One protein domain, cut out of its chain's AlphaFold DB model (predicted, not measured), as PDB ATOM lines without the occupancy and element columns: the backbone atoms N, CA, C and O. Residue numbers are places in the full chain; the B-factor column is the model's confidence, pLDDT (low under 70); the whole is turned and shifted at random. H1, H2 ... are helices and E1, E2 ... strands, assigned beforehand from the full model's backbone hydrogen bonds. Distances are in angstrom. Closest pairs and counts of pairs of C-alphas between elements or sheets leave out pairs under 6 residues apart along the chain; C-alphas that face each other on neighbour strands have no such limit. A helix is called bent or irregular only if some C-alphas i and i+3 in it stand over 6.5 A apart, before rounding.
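Overview. This is residues 4 to 108 of the 115 residues of the protein "MGDG_synth domain-containing protein" of Sporolactobacillus inulinus (UniProt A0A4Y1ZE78). A small sheet of three parallel strands, E2, E1 and E3, lies between two helical parts, H1 over one face and H5b, the second arm of the bent helix H5, over the other, both running along the strands. Beyond one end of this slab, H2, H3, H4 and H5a make an open loop of helices with few contacts between them, and residues 61 to 66 and 69 to 83 stick out. The printed part has 105 residues, with five named helices and three named strands in the order E1, H1, E2, H2, H3, H4, H5, E3; the class is mostly helix. The whole is only just loose, close to compact, with a radius of gyration of the C-alphas of 15.6 A, and it is elongated, spanning 47 by 27 by 23 A.

Along the chain. E1 is residues 4 to 8, beginning at C-alpha 4, (28.087, -33.938, -16.075). H1, residues 15 to 30, is 22.6 A long, and E2, residues 35 to 40, is 17.2 A long. H2 is residues 47 to 54, H3 residues 56 to 62, and H4 residues 64 to 74, 15.0 A long, beginning at (28.798, -50.504, 15.893). H5, residues 78 to 100, was assigned as one helix by its hydrogen bonds but is bent: C-alphas 88 and 91 are 7.8 A apart. Its arms are H5a, residues 78 to 88, 15.0 A, and H5b, residues 91 to 100, 14.3 A, at a steep tilt of 63 degrees. E3, residues 104 to 107, ends at (31.433, -40.839, -8.934).

Arrangement. In the sheet E2 E1 E3, E1 is the inner strand. E2 and E1 are parallel at 19 degrees, with N 6 and O 37 at 2.8 A, within hydrogen-bond range. E1 and E3 are parallel at 13 degrees, with N 106 and O 5 at 2.8 A. E1, H1 and E2 form a strand-helix-strand unit, two parallel neighbour strands with a helix between, and its crossover is right-handed. H1 is on the sheet at a height of 9.8 A, over E2 and E1; its closest C-alpha pair with E1 is Ser 8 and His 16, 5.8 A. H5b is on the opposite face, at a height of 10.2 A, over E1; its closest C-alpha pair with E1 is Leu 5 and Val 97, 7.9 A. H2 and H3 meet only through their link. H3 and H4 are close but not clearly touching, the closest C-alphas being those of Ala 60 and Trp 67, 5.5 A. H4 and H5a, about perpendicular at 88 degrees, are also close but not clearly touching; their closest C-alphas, those of Ser 74 and Val 81, are 7.3 A apart. H2 and H5a are only just apart, at 8.3 A. In H1, H2, H3, H4, H5a and H5b every O i to N i+4 pair is within hydrogen-bond range.

Size, cuts and confidence. The two C-alphas farthest apart are those of Asp 33 and Leu 65, 47.7 A. The printed part has no cut, and no link is long. Its mean pLDDT is 93.7, and no printed residue is under 70.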
ATOM      1  N   ILE A   4      27.422 -33.258 -17.189       97.69
ATOM      2  CA  ILE A   4      28.087 -33.938 -16.075       97.69
ATOM      3  C   ILE A   4      27.087 -34.854 -15.374       97.69
ATOM      4  O   ILE A   4      26.024 -34.416 -14.939       97.69
ATOM      5  N   LEU A   5      27.409 -36.137 -15.253       97.81
ATOM      6  CA  LEU A   5      26.615 -37.077 -14.470       97.81
ATOM      7  C   LEU A   5      27.303 -37.361 -13.138       97.81
ATOM      8  O   LEU A   5      28.332 -38.029 -13.114       97.81
ATOM      9  N   PHE A   6      26.714 -36.922 -12.033       97.62
ATOM     10  CA  PHE A   6      27.163 -37.287 -10.696       97.62
ATOM     11  C   PHE A   6      26.511 -38.590 -10.236       97.62
ATOM     12  O   PHE A   6      25.290 -38.742 -10.300       97.62
ATOM     13  N   LEU A   7      27.327 -39.515  -9.734       96.38
ATOM     14  CA  LEU A   7      26.879 -40.746  -9.092       96.38
ATOM     15  C   LEU A   7      27.219 -40.685  -7.599       96.38
ATOM     16  O   LEU A   7      28.387 -40.786  -7.213       96.38
ATOM     17  N   SER A   8      26.186 -40.479  -6.786       96.12
ATOM     18  CA  SER A   8      26.264 -40.150  -5.361       96.12
ATOM     19  C   SER A   8      25.429 -41.116  -4.506       96.12
ATOM     20  O   SER A   8      25.056 -42.202  -4.959       96.12
ATOM     21  N   SER A   9      25.175 -40.735  -3.255       94.75
ATOM     22  CA  SER A   9      24.337 -41.434  -2.280       94.75
ATOM     23  C   SER A   9      23.637 -40.423  -1.373       94.75
ATOM     24  O   SER A   9      24.303 -39.563  -0.789       94.75
ATOM     25  N   GLU A  10      22.320 -40.556  -1.212       92.88
ATOM     26  CA  GLU A  10      21.521 -39.670  -0.357       92.88
ATOM     27  C   GLU A  10      21.528 -40.090   1.120       92.88
ATOM     28  O   GLU A  10      21.371 -39.246   1.998       92.88
ATOM     29  N   HIS A  11      21.688 -41.387   1.414       91.31
ATOM     30  CA  HIS A  11      21.345 -41.954   2.730       91.31
ATOM     31  C   HIS A  11      22.502 -42.630   3.485       91.31
ATOM     32  O   HIS A  11      22.280 -43.238   4.526       91.31
ATOM     33  N   THR A  12      23.741 -42.540   2.998       88.81
ATOM     34  CA  THR A  12      24.918 -43.123   3.672       88.81
ATOM     35  C   THR A  12      25.726 -42.041   4.393       88.81
ATOM     36  O   THR A  12      26.783 -41.623   3.910       88.81
ATOM     37  N   GLY A  13      25.206 -41.520   5.508       84.94
ATOM     38  CA  GLY A  13      25.853 -40.477   6.311       84.94
ATOM     39  C   GLY A  13      25.909 -39.084   5.671       84.94
ATOM     40  O   GLY A  13      26.663 -38.236   6.142       84.94
ATOM     41  N   CYS A  14      25.160 -38.848   4.586       88.31
ATOM     42  CA  CYS A  14      25.009 -37.576   3.855       88.31
ATOM     43  C   CYS A  14      26.286 -36.911   3.291       88.31
ATOM     44  O   CYS A  14      26.171 -35.980   2.500       88.31
ATOM     45  N   GLY A  15      27.497 -37.381   3.606       90.25
ATOM     46  CA  GLY A  15      28.737 -36.742   3.144       90.25
ATOM     47  C   GLY A  15      28.878 -36.696   1.616       90.25
ATOM     48  O   GLY A  15      29.302 -35.690   1.054       90.25
ATOM     49  N   HIS A  16      28.456 -37.757   0.924       94.62
ATOM     50  CA  HIS A  16      28.495 -37.831  -0.544       94.62
ATOM     51  C   HIS A  16      27.518 -36.854  -1.209       94.62
ATOM     52  O   HIS A  16      27.841 -36.244  -2.235       94.62
ATOM     53  N   LYS A  17      26.351 -36.657  -0.590       94.56
ATOM     54  CA  LYS A  17      25.385 -35.636  -0.984       94.56
ATOM     55  C   LYS A  17      25.994 -34.242  -0.858       94.56
ATOM     56  O   LYS A  17      26.039 -33.534  -1.858       94.56
ATOM     57  N   SER A  18      26.575 -33.904   0.294       96.31
ATOM     58  CA  SER A  18      27.191 -32.588   0.515       96.31
ATOM     59  C   SER A  18      28.327 -32.282  -0.467       96.31
ATOM     60  O   SER A  18      28.429 -31.159  -0.952       96.31
ATOM     61  N   ILE A  19      29.150 -33.277  -0.829       95.75
ATOM     62  CA  ILE A  19      30.166 -33.117  -1.888       95.75
ATOM     63  C   ILE A  19      29.501 -32.752  -3.220       95.75
ATOM     64  O   ILE A  19      29.966 -31.860  -3.927       95.75
ATOM     65  N   THR A  20      28.415 -33.439  -3.572       96.38
ATOM     66  CA  THR A  20      27.728 -33.217  -4.850       96.38
ATOM     67  C   THR A  20      27.024 -31.862  -4.887       96.38
ATOM     68  O   THR A  20      27.070 -31.191  -5.915       96.38
ATOM     69  N   GLU A  21      26.415 -31.440  -3.778       96.12
ATOM     70  CA  GLU A  21      25.797 -30.118  -3.620       96.12
ATOM     71  C   GLU A  21      26.844 -29.012  -3.794       96.12
ATOM     72  O   GLU A  21      26.691 -28.169  -4.674       96.12
ATOM     73  N   ALA A  22      27.969 -29.092  -3.075       97.44
ATOM     74  CA  ALA A  22      29.051 -28.114  -3.180       97.44
ATOM     75  C   ALA A  22      29.637 -28.022  -4.604       97.44
ATOM     76  O   ALA A  22      29.880 -26.928  -5.116       97.44
ATOM     77  N   LEU A  23      29.838 -29.162  -5.280       96.00
ATOM     78  CA  LEU A  23      30.294 -29.180  -6.675       96.00
ATOM     79  C   LEU A  23      29.257 -28.567  -7.623       96.00
ATOM     80  O   LEU A  23      29.622 -27.831  -8.536       96.00
ATOM     81  N   SER A  24      27.973 -28.848  -7.405       94.88
ATOM     82  CA  SER A  24      26.874 -28.334  -8.231       94.88
ATOM     83  C   SER A  24      26.703 -26.818  -8.082       94.88
ATOM     84  O   SER A  24      26.493 -26.114  -9.074       94.88
ATOM     85  N   GLU A  25      26.859 -26.298  -6.862       96.31
ATOM     86  CA  GLU A  25      26.884 -24.860  -6.583       96.31
ATOM     87  C   GLU A  25      28.033 -24.177  -7.332       96.31
ATOM     88  O   GLU A  25      27.811 -23.213  -8.066       96.31
ATOM     89  N   GLN A  26      29.252 -24.717  -7.232       96.12
ATOM     90  CA  GLN A  26      30.413 -24.162  -7.932       96.12
ATOM     91  C   GLN A  26      30.286 -24.256  -9.457       96.12
ATOM     92  O   GLN A  26      30.662 -23.317 -10.155       96.12
ATOM     93  N   LEU A  27      29.713 -25.337  -9.994       94.94
ATOM     94  CA  LEU A  27      29.445 -25.464 -11.431       94.94
ATOM     95  C   LEU A  27      28.484 -24.386 -11.931       94.94
ATOM     96  O   LEU A  27      28.702 -23.831 -13.005       94.94
ATOM     97  N   THR A  28      27.465 -24.055 -11.140       93.31
ATOM     98  CA  THR A  28      26.495 -23.009 -11.490       93.31
ATOM     99  C   THR A  28      27.163 -21.632 -11.573       93.31
ATOM    100  O   THR A  28      26.792 -20.820 -12.418       93.31
ATOM    101  N   LEU A  29      28.181 -21.379 -10.743       96.00
ATOM    102  CA  LEU A  29      28.933 -20.120 -10.731       96.00
ATOM    103  C   LEU A  29      30.012 -20.053 -11.821       96.00
ATOM    104  O   LEU A  29      30.147 -19.039 -12.502       96.00
ATOM    105  N   LEU A  30      30.801 -21.118 -11.973       95.88
ATOM    106  CA  LEU A  30      31.994 -21.145 -12.826       95.88
ATOM    107  C   LEU A  30      31.697 -21.576 -14.266       95.88
ATOM    108  O   LEU A  30      32.515 -21.370 -15.162       95.88
ATOM    109  N   SER A  31      30.577 -22.254 -14.503       94.88
ATOM    110  CA  SER A  31      30.226 -22.841 -15.800       94.88
ATOM    111  C   SER A  31      28.703 -22.895 -15.990       94.88
ATOM    112  O   SER A  31      28.157 -23.986 -16.165       94.88
ATOM    113  N   PRO A  32      28.009 -21.737 -15.999       92.94
ATOM    114  CA  PRO A  32      26.542 -21.652 -15.997       92.94
ATOM    115  C   PRO A  32      25.869 -22.328 -17.201       92.94
ATOM    116  O   PRO A  32      24.731 -22.775 -17.103       92.94
ATOM    117  N   ASP A  33      26.583 -22.454 -18.321       95.44
ATOM    118  CA  ASP A  33      26.105 -23.129 -19.533       95.44
ATOM    119  C   ASP A  33      26.267 -24.663 -19.497       95.44
ATOM    120  O   ASP A  33      25.961 -25.360 -20.469       95.44
ATOM    121  N   SER A  34      26.829 -25.216 -18.418       94.62
ATOM    122  CA  SER A  34      26.957 -26.663 -18.237       94.62
ATOM    123  C   SER A  34      25.714 -27.236 -17.568       94.62
ATOM    124  O   SER A  34      25.105 -26.626 -16.696       94.62
ATOM    125  N   HIS A  35      25.362 -28.460 -17.946       96.12
ATOM    126  CA  HIS A  35      24.246 -29.183 -17.351       96.12
ATOM    127  C   HIS A  35      24.774 -30.316 -16.490       96.12
ATOM    128  O   HIS A  35      25.705 -31.020 -16.885       96.12
ATOM    129  N   TYR A  36      24.133 -30.560 -15.354       96.56
ATOM    130  CA  TYR A  36      24.447 -31.714 -14.529       96.56
ATOM    131  C   TYR A  36      23.192 -32.504 -14.155       96.56
ATOM    132  O   TYR A  36      22.078 -31.984 -14.147       96.56
ATOM    133  N   MET A  37      23.385 -33.788 -13.869       97.19
ATOM    134  CA  MET A  37      22.373 -34.670 -13.295       97.19
ATOM    135  C   MET A  37      23.003 -35.424 -12.132       97.19
ATOM    136  O   MET A  37      24.106 -35.947 -12.268       97.19
ATOM    137  N   VAL A  38      22.297 -35.506 -11.008       97.38
ATOM    138  CA  VAL A  38      22.712 -36.302  -9.849       97.38
ATOM    139  C   VAL A  38      21.862 -37.563  -9.788       97.38
ATOM    140  O   VAL A  38      20.639 -37.505  -9.914       97.38
ATOM    141  N   ILE A  39      22.511 -38.710  -9.613       96.75
ATOM    142  CA  ILE A  39      21.860 -40.000  -9.396       96.75
ATOM    143  C   ILE A  39      22.341 -40.585  -8.072       96.75
ATOM    144  O   ILE A  39      23.546 -40.715  -7.855       96.75
ATOM    145  N   ASP A  40      21.404 -41.032  -7.236       96.12
ATOM    146  CA  ASP A  40      21.709 -41.952  -6.140       96.12
ATOM    147  C   ASP A  40      21.952 -43.360  -6.708       96.12
ATOM    148  O   ASP A  40      21.052 -43.996  -7.270       96.12
ATOM    149  N   GLY A  41      23.182 -43.858  -6.579       95.25
ATOM    150  CA  GLY A  41      23.557 -45.166  -7.111       95.25
ATOM    151  C   GLY A  41      22.866 -46.346  -6.418       95.25
ATOM    152  O   GLY A  41      22.710 -47.402  -7.032       95.25
ATOM    153  N   PHE A  42      22.393 -46.187  -5.179       95.50
ATOM    154  CA  PHE A  42      21.632 -47.222  -4.476       95.50
ATOM    155  C   PHE A  42      20.201 -47.344  -5.005       95.50
ATOM    156  O   PHE A  42      19.659 -48.453  -5.062       95.50
ATOM    157  N   GLU A  43      19.606 -46.236  -5.453       96.00
ATOM    158  CA  GLU A  43      18.270 -46.216  -6.067       96.00
ATOM    159  C   GLU A  43      18.234 -46.929  -7.428       96.00
ATOM    160  O   GLU A  43      17.201 -47.487  -7.805       96.00
ATOM    161  N   LEU A  44      19.381 -47.029  -8.114       95.44
ATOM    162  CA  LEU A  44      19.532 -47.823  -9.340       95.44
ATOM    163  C   LEU A  44      19.470 -49.340  -9.109       95.44
ATOM    164  O   LEU A  44      19.283 -50.092 -10.064       95.44
ATOM    165  N   GLY A  45      19.677 -49.814  -7.878       92.81
ATOM    166  CA  GLY A  45      19.736 -51.242  -7.580       92.81
ATOM    167  C   GLY A  45      18.384 -51.888  -7.299       92.81
ATOM    168  O   GLY A  45      17.306 -51.317  -7.453       92.81
ATOM    169  N   ASN A  46      18.434 -53.133  -6.836       92.06
ATOM    170  CA  ASN A  46      17.260 -53.831  -6.320       92.06
ATOM    171  C   ASN A  46      16.831 -53.307  -4.927       92.06
ATOM    172  O   ASN A  46      17.469 -52.444  -4.325       92.06
ATOM    173  N   ARG A  47      15.735 -53.860  -4.386       93.06
ATOM    174  CA  ARG A  47      15.199 -53.478  -3.066       93.06
ATOM    175  C   ARG A  47      16.218 -53.647  -1.933       93.06
ATOM    176  O   ARG A  47      16.191 -52.859  -0.996       93.06
ATOM    177  N   LEU A  48      17.106 -54.642  -2.025       90.88
ATOM    178  CA  LEU A  48      18.157 -54.868  -1.034       90.88
ATOM    179  C   LEU A  48      19.156 -53.706  -1.021       90.88
ATOM    180  O   LEU A  48      19.433 -53.164   0.045       90.88
ATOM    181  N   LEU A  49      19.628 -53.279  -2.197       92.12
ATOM    182  CA  LEU A  49      20.557 -52.156  -2.303       92.12
ATOM    183  C   LEU A  49      19.913 -50.852  -1.799       92.12
ATOM    184  O   LEU A  49      20.486 -50.190  -0.939       92.12
ATOM    185  N   ARG A  50      18.677 -50.551  -2.217       94.62
ATOM    186  CA  ARG A  50      17.913 -49.394  -1.706       94.62
ATOM    187  C   ARG A  50      17.726 -49.410  -0.192       94.62
ATOM    188  O   ARG A  50      17.825 -48.386   0.473       94.62
ATOM    189  N   SER A  51      17.429 -50.580   0.365       93.94
ATOM    190  CA  SER A  51      17.273 -50.734   1.810       93.94
ATOM    191  C   SER A  51      18.602 -50.543   2.539       93.94
ATOM    192  O   SER A  51      18.603 -50.020   3.649       93.94
ATOM    193  N   SER A  52      19.722 -50.955   1.937       91.50
ATOM    194  CA  SER A  52      21.041 -50.838   2.559       91.50
ATOM    195  C   SER A  52      21.464 -49.385   2.770       91.50
ATOM    196  O   SER A  52      21.969 -49.078   3.844       91.50
ATOM    197  N   SER A  53      21.179 -48.478   1.825       93.56
ATOM    198  CA  SER A  53      21.477 -47.052   2.005       93.56
ATOM    199  C   SER A  53      20.575 -46.426   3.061       93.56
ATOM    200  O   SER A  53      21.064 -45.842   4.014       93.56
ATOM    201  N   ARG A  54      19.256 -46.622   2.970       94.00
ATOM    202  CA  ARG A  54      18.278 -46.008   3.889       94.00
ATOM    203  C   ARG A  54      18.449 -46.410   5.354       94.00
ATOM    204  O   ARG A  54      18.067 -45.654   6.239       94.00
ATOM    205  N   ASN A  55      18.979 -47.604   5.612       93.00
ATOM    206  CA  ASN A  55      19.214 -48.099   6.970       93.00
ATOM    207  C   ASN A  55      20.673 -47.954   7.420       93.00
ATOM    208  O   ASN A  55      20.981 -48.360   8.541       93.00
ATOM    209  N   TYR A  56      21.554 -47.405   6.578       91.38
ATOM    210  CA  TYR A  56      22.989 -47.322   6.841       91.38
ATOM    211  C   TYR A  56      23.272 -46.644   8.184       91.38
ATOM    212  O   TYR A  56      23.884 -47.254   9.059       91.38
ATOM    213  N   ASP A  57      22.742 -45.436   8.388       90.75
ATOM    214  CA  ASP A  57      22.992 -44.646   9.600       90.75
ATOM    215  C   ASP A  57      22.471 -45.359  10.852       90.75
ATOM    216  O   ASP A  57      23.173 -45.490  11.854       90.75
ATOM    217  N   ALA A  58      21.246 -45.888  10.785       92.38
ATOM    218  CA  ALA A  58      20.646 -46.611  11.899       92.38
ATOM    219  C   ALA A  58      21.458 -47.859  12.268       92.38
ATOM    220  O   ALA A  58      21.609 -48.160  13.451       92.38
ATOM    221  N   PHE A  59      21.980 -48.582  11.277       92.00
ATOM    222  CA  PHE A  59      22.783 -49.776  11.504       92.00
ATOM    223  C   PHE A  59      24.167 -49.433  12.070       92.00
ATOM    224  O   PHE A  59      24.569 -50.017  13.077       92.00
ATOM    225  N   ALA A  60      24.844 -48.440  11.487       90.44
ATOM    226  CA  ALA A  60      26.156 -47.979  11.929       90.44
ATOM    227  C   ALA A  60      26.131 -47.429  13.366       90.44
ATOM    228  O   ALA A  60      27.044 -47.702  14.143       90.44
ATOM    229  N   LEU A  61      25.070 -46.702  13.742       92.88
ATOM    230  CA  LEU A  61      24.934 -46.102  15.073       92.88
ATOM    231  C   LEU A  61      24.461 -47.096  16.140       92.88
ATOM    232  O   LEU A  61      24.972 -47.083  17.258       92.88
ATOM    233  N   LYS A  62      23.475 -47.948  15.829       95.00
ATOM    234  CA  LYS A  62      22.876 -48.856  16.827       95.00
ATOM    235  C   LYS A  62      23.686 -50.129  17.042       95.00
ATOM    236  O   LYS A  62      23.611 -50.716  18.117       95.00
ATOM    237  N   TYR A  63      24.443 -50.564  16.035       94.56
ATOM    238  CA  TYR A  63      25.169 -51.833  16.068       94.56
ATOM    239  C   TYR A  63      26.636 -51.673  15.637       94.56
ATOM    240  O   TYR A  63      27.071 -52.338  14.698       94.56
ATOM    241  N   PRO A  64      27.440 -50.842  16.326       93.12
ATOM    242  CA  PRO A  64      28.798 -50.504  15.893       93.12
ATOM    243  C   PRO A  64      29.730 -51.723  15.794       93.12
ATOM    244  O   PRO A  64      30.554 -51.796  14.885       93.12
ATOM    245  N   LEU A  65      29.574 -52.717  16.677       94.19
ATOM    246  CA  LEU A  65      30.352 -53.961  16.616       94.19
ATOM    247  C   LEU A  65      30.001 -54.797  15.377       94.19
ATOM    248  O   LEU A  65      30.894 -55.290  14.691       94.19
ATOM    249  N   LEU A  66      28.706 -54.923  15.063       91.88
ATOM    250  CA  LEU A  66      28.260 -55.627  13.858       91.88
ATOM    251  C   LEU A  66      28.682 -54.865  12.604       91.88
ATOM    252  O   LEU A  66      29.162 -55.480  11.659       91.88
ATOM    253  N   TRP A  67      28.562 -53.537  12.610       91.19
ATOM    254  CA  TRP A  67      29.038 -52.685  11.528       91.19
ATOM    255  C   TRP A  67      30.533 -52.886  11.265       91.19
ATOM    256  O   TRP A  67      30.927 -53.117  10.123       91.19
ATOM    257  N   GLY A  68      31.353 -52.885  12.320       91.06
ATOM    258  CA  GLY A  68      32.787 -53.153  12.228       91.06
ATOM    259  C   GLY A  68      33.092 -54.524  11.622       91.06
ATOM    260  O   GLY A  68      33.932 -54.624  10.729       91.06
ATOM    261  N   LEU A  69      32.361 -55.564  12.034       91.88
ATOM    262  CA  LEU A  69      32.501 -56.905  11.466       91.88
ATOM    263  C   LEU A  69      32.102 -56.946   9.983       91.88
ATOM    264  O   LEU A  69      32.847 -57.480   9.164       91.88
ATOM    265  N   PHE A  70      30.962 -56.353   9.614       87.75
ATOM    266  CA  PHE A  70      30.527 -56.259   8.215       87.75
ATOM    267  C   PHE A  70      31.558 -55.531   7.354       87.75
ATOM    268  O   PHE A  70      31.896 -56.002   6.270       87.75
ATOM    269  N   TYR A  71      32.093 -54.415   7.849       86.88
ATOM    270  CA  TYR A  71      33.135 -53.658   7.170       86.88
ATOM    271  C   TYR A  71      34.396 -54.505   6.957       86.88
ATOM    272  O   TYR A  71      34.891 -54.615   5.832       86.88
ATOM    273  N   GLN A  72      34.880 -55.175   8.006       89.44
ATOM    274  CA  GLN A  72      36.041 -56.061   7.926       89.44
ATOM    275  C   GLN A  72      35.828 -57.225   6.956       89.44
ATOM    276  O   GLN A  72      36.733 -57.522   6.182       89.44
ATOM    277  N   LEU A  73      34.643 -57.840   6.941       87.44
ATOM    278  CA  LEU A  73      34.314 -58.937   6.028       87.44
ATOM    279  C   LEU A  73      34.130 -58.456   4.584       87.44
ATOM    280  O   LEU A  73      34.516 -59.153   3.651       87.44
ATOM    281  N   SER A  74      33.596 -57.255   4.366       83.56
ATOM    282  CA  SER A  74      33.425 -56.710   3.014       83.56
ATOM    283  C   SER A  74      34.756 -56.506   2.278       83.56
ATOM    284  O   SER A  74      34.804 -56.609   1.053       83.56
ATOM    285  N   ASN A  75      35.852 -56.278   3.012       83.38
ATOM    286  CA  ASN A  75      37.158 -55.973   2.433       83.38
ATOM    287  C   ASN A  75      37.809 -57.169   1.698       83.38
ATOM    288  O   ASN A  75      38.253 -56.982   0.564       83.38
ATOM    289  N   PRO A  76      37.862 -58.385   2.268       89.12
ATOM    290  CA  PRO A  76      38.292 -59.583   1.546       89.12
ATOM    291  C   PRO A  76      37.383 -59.948   0.365       89.12
ATOM    292  O   PRO A  76      37.862 -60.446  -0.649       89.12
ATOM    293  N   PHE A  77      36.078 -59.667   0.462       87.69
ATOM    294  CA  PHE A  77      35.089 -60.014  -0.566       87.69
ATOM    295  C   PHE A  77      34.778 -58.869  -1.550       87.69
ATOM    296  O   PHE A  77      33.756 -58.916  -2.239       87.69
ATOM    297  N   LYS A  78      35.662 -57.868  -1.680       87.88
ATOM    298  CA  LYS A  78      35.487 -56.702  -2.575       87.88
ATOM    299  C   LYS A  78      35.092 -57.081  -3.999       87.88
ATOM    300  O   LYS A  78      34.166 -56.497  -4.545       87.88
ATOM    301  N   ALA A  79      35.749 -58.081  -4.592       89.50
ATOM    302  CA  ALA A  79      35.450 -58.509  -5.961       89.50
ATOM    303  C   ALA A  79      34.002 -59.007  -6.111       89.50
ATOM    304  O   ALA A  79      33.328 -58.680  -7.087       89.50
ATOM    305  N   LEU A  80      33.498 -59.748  -5.119       90.12
ATOM    306  CA  LEU A  80      32.121 -60.237  -5.108       90.12
ATOM    307  C   LEU A  80      31.123 -59.089  -4.915       90.12
ATOM    308  O   LEU A  80      30.125 -59.018  -5.632       90.12
ATOM    309  N   VAL A  81      31.410 -58.181  -3.977       89.19
ATOM    310  CA  VAL A  81      30.598 -56.982  -3.717       89.19
ATOM    311  C   VAL A  81      30.510 -56.117  -4.977       89.19
ATOM    312  O   VAL A  81      29.412 -55.747  -5.393       89.19
ATOM    313  N   ASN A  82      31.637 -55.872  -5.642       90.75
ATOM    314  CA  ASN A  82      31.699 -55.057  -6.850       90.75
ATOM    315  C   ASN A  82      30.996 -55.738  -8.030       90.75
ATOM    316  O   ASN A  82      30.224 -55.087  -8.730       90.75
ATOM    317  N   ALA A  83      31.158 -57.054  -8.213       91.44
ATOM    318  CA  ALA A  83      30.430 -57.804  -9.238       91.44
ATOM    319  C   ALA A  83      28.909 -57.779  -9.005       91.44
ATOM    320  O   ALA A  83      28.129 -57.618  -9.951       91.44
ATOM    321  N   PHE A  84      28.475 -57.908  -7.746       91.50
ATOM    322  CA  PHE A  84      27.069 -57.791  -7.370       91.50
ATOM    323  C   PHE A  84      26.524 -56.390  -7.667       91.50
ATOM    324  O   PHE A  84      25.497 -56.269  -8.338       91.50
ATOM    325  N   LEU A  85      27.222 -55.341  -7.223       92.81
ATOM    326  CA  LEU A  85      26.835 -53.947  -7.451       92.81
ATOM    327  C   LEU A  85      26.768 -53.620  -8.938       92.81
ATOM    328  O   LEU A  85      25.720 -53.177  -9.412       92.81
ATOM    329  N   ALA A  86      27.834 -53.919  -9.686       92.69
ATOM    330  CA  ALA A  86      27.905 -53.692 -11.122       92.69
ATOM    331  C   ALA A  86      26.736 -54.370 -11.839       92.69
ATOM    332  O   ALA A  86      26.060 -53.739 -12.648       92.69
ATOM    333  N   ARG A  87      26.427 -55.631 -11.504       93.38
ATOM    334  CA  ARG A  87      25.293 -56.340 -12.108       93.38
ATOM    335  C   ARG A  87      23.942 -55.742 -11.715       93.38
ATOM    336  O   ARG A  87      23.064 -55.663 -12.573       93.38
ATOM    337  N   SER A  88      23.784 -55.329 -10.459       94.38
ATOM    338  CA  SER A  88      22.544 -54.758  -9.918       94.38
ATOM    339  C   SER A  88      22.167 -53.449 -10.617       94.38
ATOM    340  O   SER A  88      21.017 -53.280 -11.015       94.38
ATOM    341  N   ILE A  89      23.141 -52.557 -10.844       95.69
ATOM    342  CA  ILE A  89      22.880 -51.207 -11.369       95.69
ATOM    343  C   ILE A  89      23.078 -51.073 -12.886       95.69
ATOM    344  O   ILE A  89      22.720 -50.043 -13.453       95.69
ATOM    345  N   ARG A  90      23.637 -52.086 -13.573       95.31
ATOM    346  CA  ARG A  90      24.061 -51.977 -14.985       95.31
ATOM    347  C   ARG A  90      22.974 -51.452 -15.916       95.31
ATOM    348  O   ARG A  90      23.234 -50.533 -16.685       95.31
ATOM    349  N   LYS A  91      21.786 -52.069 -15.913       96.94
ATOM    350  CA  LYS A  91      20.720 -51.680 -16.853       96.94
ATOM    351  C   LYS A  91      20.197 -50.267 -16.550       96.94
ATOM    352  O   LYS A  91      20.280 -49.442 -17.457       96.94
ATOM    353  N   PRO A  92      19.786 -49.942 -15.306       97.12
ATOM    354  CA  PRO A  92      19.283 -48.602 -14.996       97.12
ATOM    355  C   PRO A  92      20.331 -47.503 -15.199       97.12
ATOM    356  O   PRO A  92      20.011 -46.438 -15.723       97.12
ATOM    357  N   LEU A  93      21.600 -47.763 -14.860       96.75
ATOM    358  CA  LEU A  93      22.684 -46.810 -15.105       96.75
ATOM    359  C   LEU A  93      22.854 -46.535 -16.602       96.75
ATOM    360  O   LEU A  93      22.896 -45.378 -17.011       96.75
ATOM    361  N   LEU A  94      22.911 -47.582 -17.435       97.44
ATOM    362  CA  LEU A  94      23.052 -47.425 -18.885       97.44
ATOM    363  C   LEU A  94      21.856 -46.704 -19.516       97.44
ATOM    364  O   LEU A  94      22.050 -45.927 -20.446       97.44
ATOM    365  N   GLU A  95      20.638 -46.925 -19.023       98.00
ATOM    366  CA  GLU A  95      19.449 -46.184 -19.463       98.00
ATOM    367  C   GLU A  95      19.588 -44.687 -19.169       98.00
ATOM    368  O   GLU A  95      19.384 -43.859 -20.059       98.00
ATOM    369  N   LYS A  96      20.023 -44.331 -17.955       97.88
ATOM    370  CA  LYS A  96      20.254 -42.936 -17.562       97.88
ATOM    371  C   LYS A  96      21.393 -42.292 -18.350       97.88
ATOM    372  O   LYS A  96      21.233 -41.169 -18.822       97.88
ATOM    373  N   VAL A  97      22.496 -43.009 -18.563       97.81
ATOM    374  CA  VAL A  97      23.624 -42.547 -19.388       97.81
ATOM    375  C   VAL A  97      23.185 -42.323 -20.835       97.81
ATOM    376  O   VAL A  97      23.513 -41.296 -21.416       97.81
ATOM    377  N   ARG A  98      22.395 -43.226 -21.428       98.19
ATOM    378  CA  ARG A  98      21.893 -43.060 -22.805       98.19
ATOM    379  C   ARG A  98      20.918 -41.895 -22.945       98.19
ATOM    380  O   ARG A  98      20.964 -41.198 -23.956       98.19
ATOM    381  N   ALA A  99      20.050 -41.694 -21.954       98.06
ATOM    382  CA  ALA A  99      19.078 -40.605 -21.948       98.06
ATOM    383  C   ALA A  99      19.752 -39.239 -21.746       98.06
ATOM    384  O   ALA A  99      19.457 -38.283 -22.460       98.06
ATOM    385  N   PHE A 100      20.686 -39.155 -20.796       98.12
ATOM    386  CA  PHE A 100      21.356 -37.906 -20.451       98.12
ATOM    387  C   PHE A 100      22.596 -37.614 -21.297       98.12
ATOM    388  O   PHE A 100      23.009 -36.468 -21.331       98.12
ATOM    389  N   ARG A 101      23.186 -38.597 -21.986       97.75
ATOM    390  CA  ARG A 101      24.397 -38.441 -22.816       97.75
ATOM    391  C   ARG A 101      25.479 -37.567 -22.146       97.75
ATOM    392  O   ARG A 101      25.805 -36.513 -22.688       97.75
ATOM    393  N   PRO A 102      25.971 -37.947 -20.950       97.88
ATOM    394  CA  PRO A 102      27.006 -37.181 -20.272       97.88
ATOM    395  C   PRO A 102      28.325 -37.218 -21.047       97.88
ATOM    396  O   PRO A 102      28.701 -38.265 -21.573       97.88
ATOM    397  N   ASP A 103      29.046 -36.101 -21.035       97.88
ATOM    398  CA  ASP A 103      30.436 -36.017 -21.496       97.88
ATOM    399  C   ASP A 103      31.395 -36.573 -20.435       97.88
ATOM    400  O   ASP A 103      32.463 -37.094 -20.750       97.88
ATOM    401  N   VAL A 104      30.999 -36.487 -19.160       96.06
ATOM    402  CA  VAL A 104      31.763 -36.997 -18.020       96.06
ATOM    403  C   VAL A 104      30.835 -37.572 -16.953       96.06
ATOM    404  O   VAL A 104      29.765 -37.031 -16.667       96.06
ATOM    405  N   ILE A 105      31.261 -38.679 -16.345       96.50
ATOM    406  CA  ILE A 105      30.614 -39.274 -15.175       96.50
ATOM    407  C   ILE A 105      31.562 -39.109 -13.990       96.50
ATOM    408  O   ILE A 105      32.705 -39.557 -14.045       96.50
ATOM    409  N   VAL A 106      31.084 -38.480 -12.921       95.94
ATOM    410  CA  VAL A 106      31.833 -38.249 -11.686       95.94
ATOM    411  C   VAL A 106      31.183 -39.064 -10.578       95.94
ATOM    412  O   VAL A 106      30.078 -38.763 -10.130       95.94
ATOM    413  N   SER A 107      31.864 -40.112 -10.124       95.19
ATOM    414  CA  SER A 107      31.433 -40.839  -8.934       95.19
ATOM    415  C   SER A 107      32.051 -40.207  -7.694       95.19
ATOM    416  O   SER A 107      33.264 -40.022  -7.627       95.19
ATOM    417  N   VAL A 108      31.214 -39.892  -6.708       94.00
ATOM    418  CA  VAL A 108      31.652 -39.337  -5.416       94.00
ATOM    419  C   VAL A 108      31.578 -40.368  -4.290       94.00
ATOM    420  O   VAL A 108      31.818 -40.030  -3.135       94.00
TER     421      VAL A 108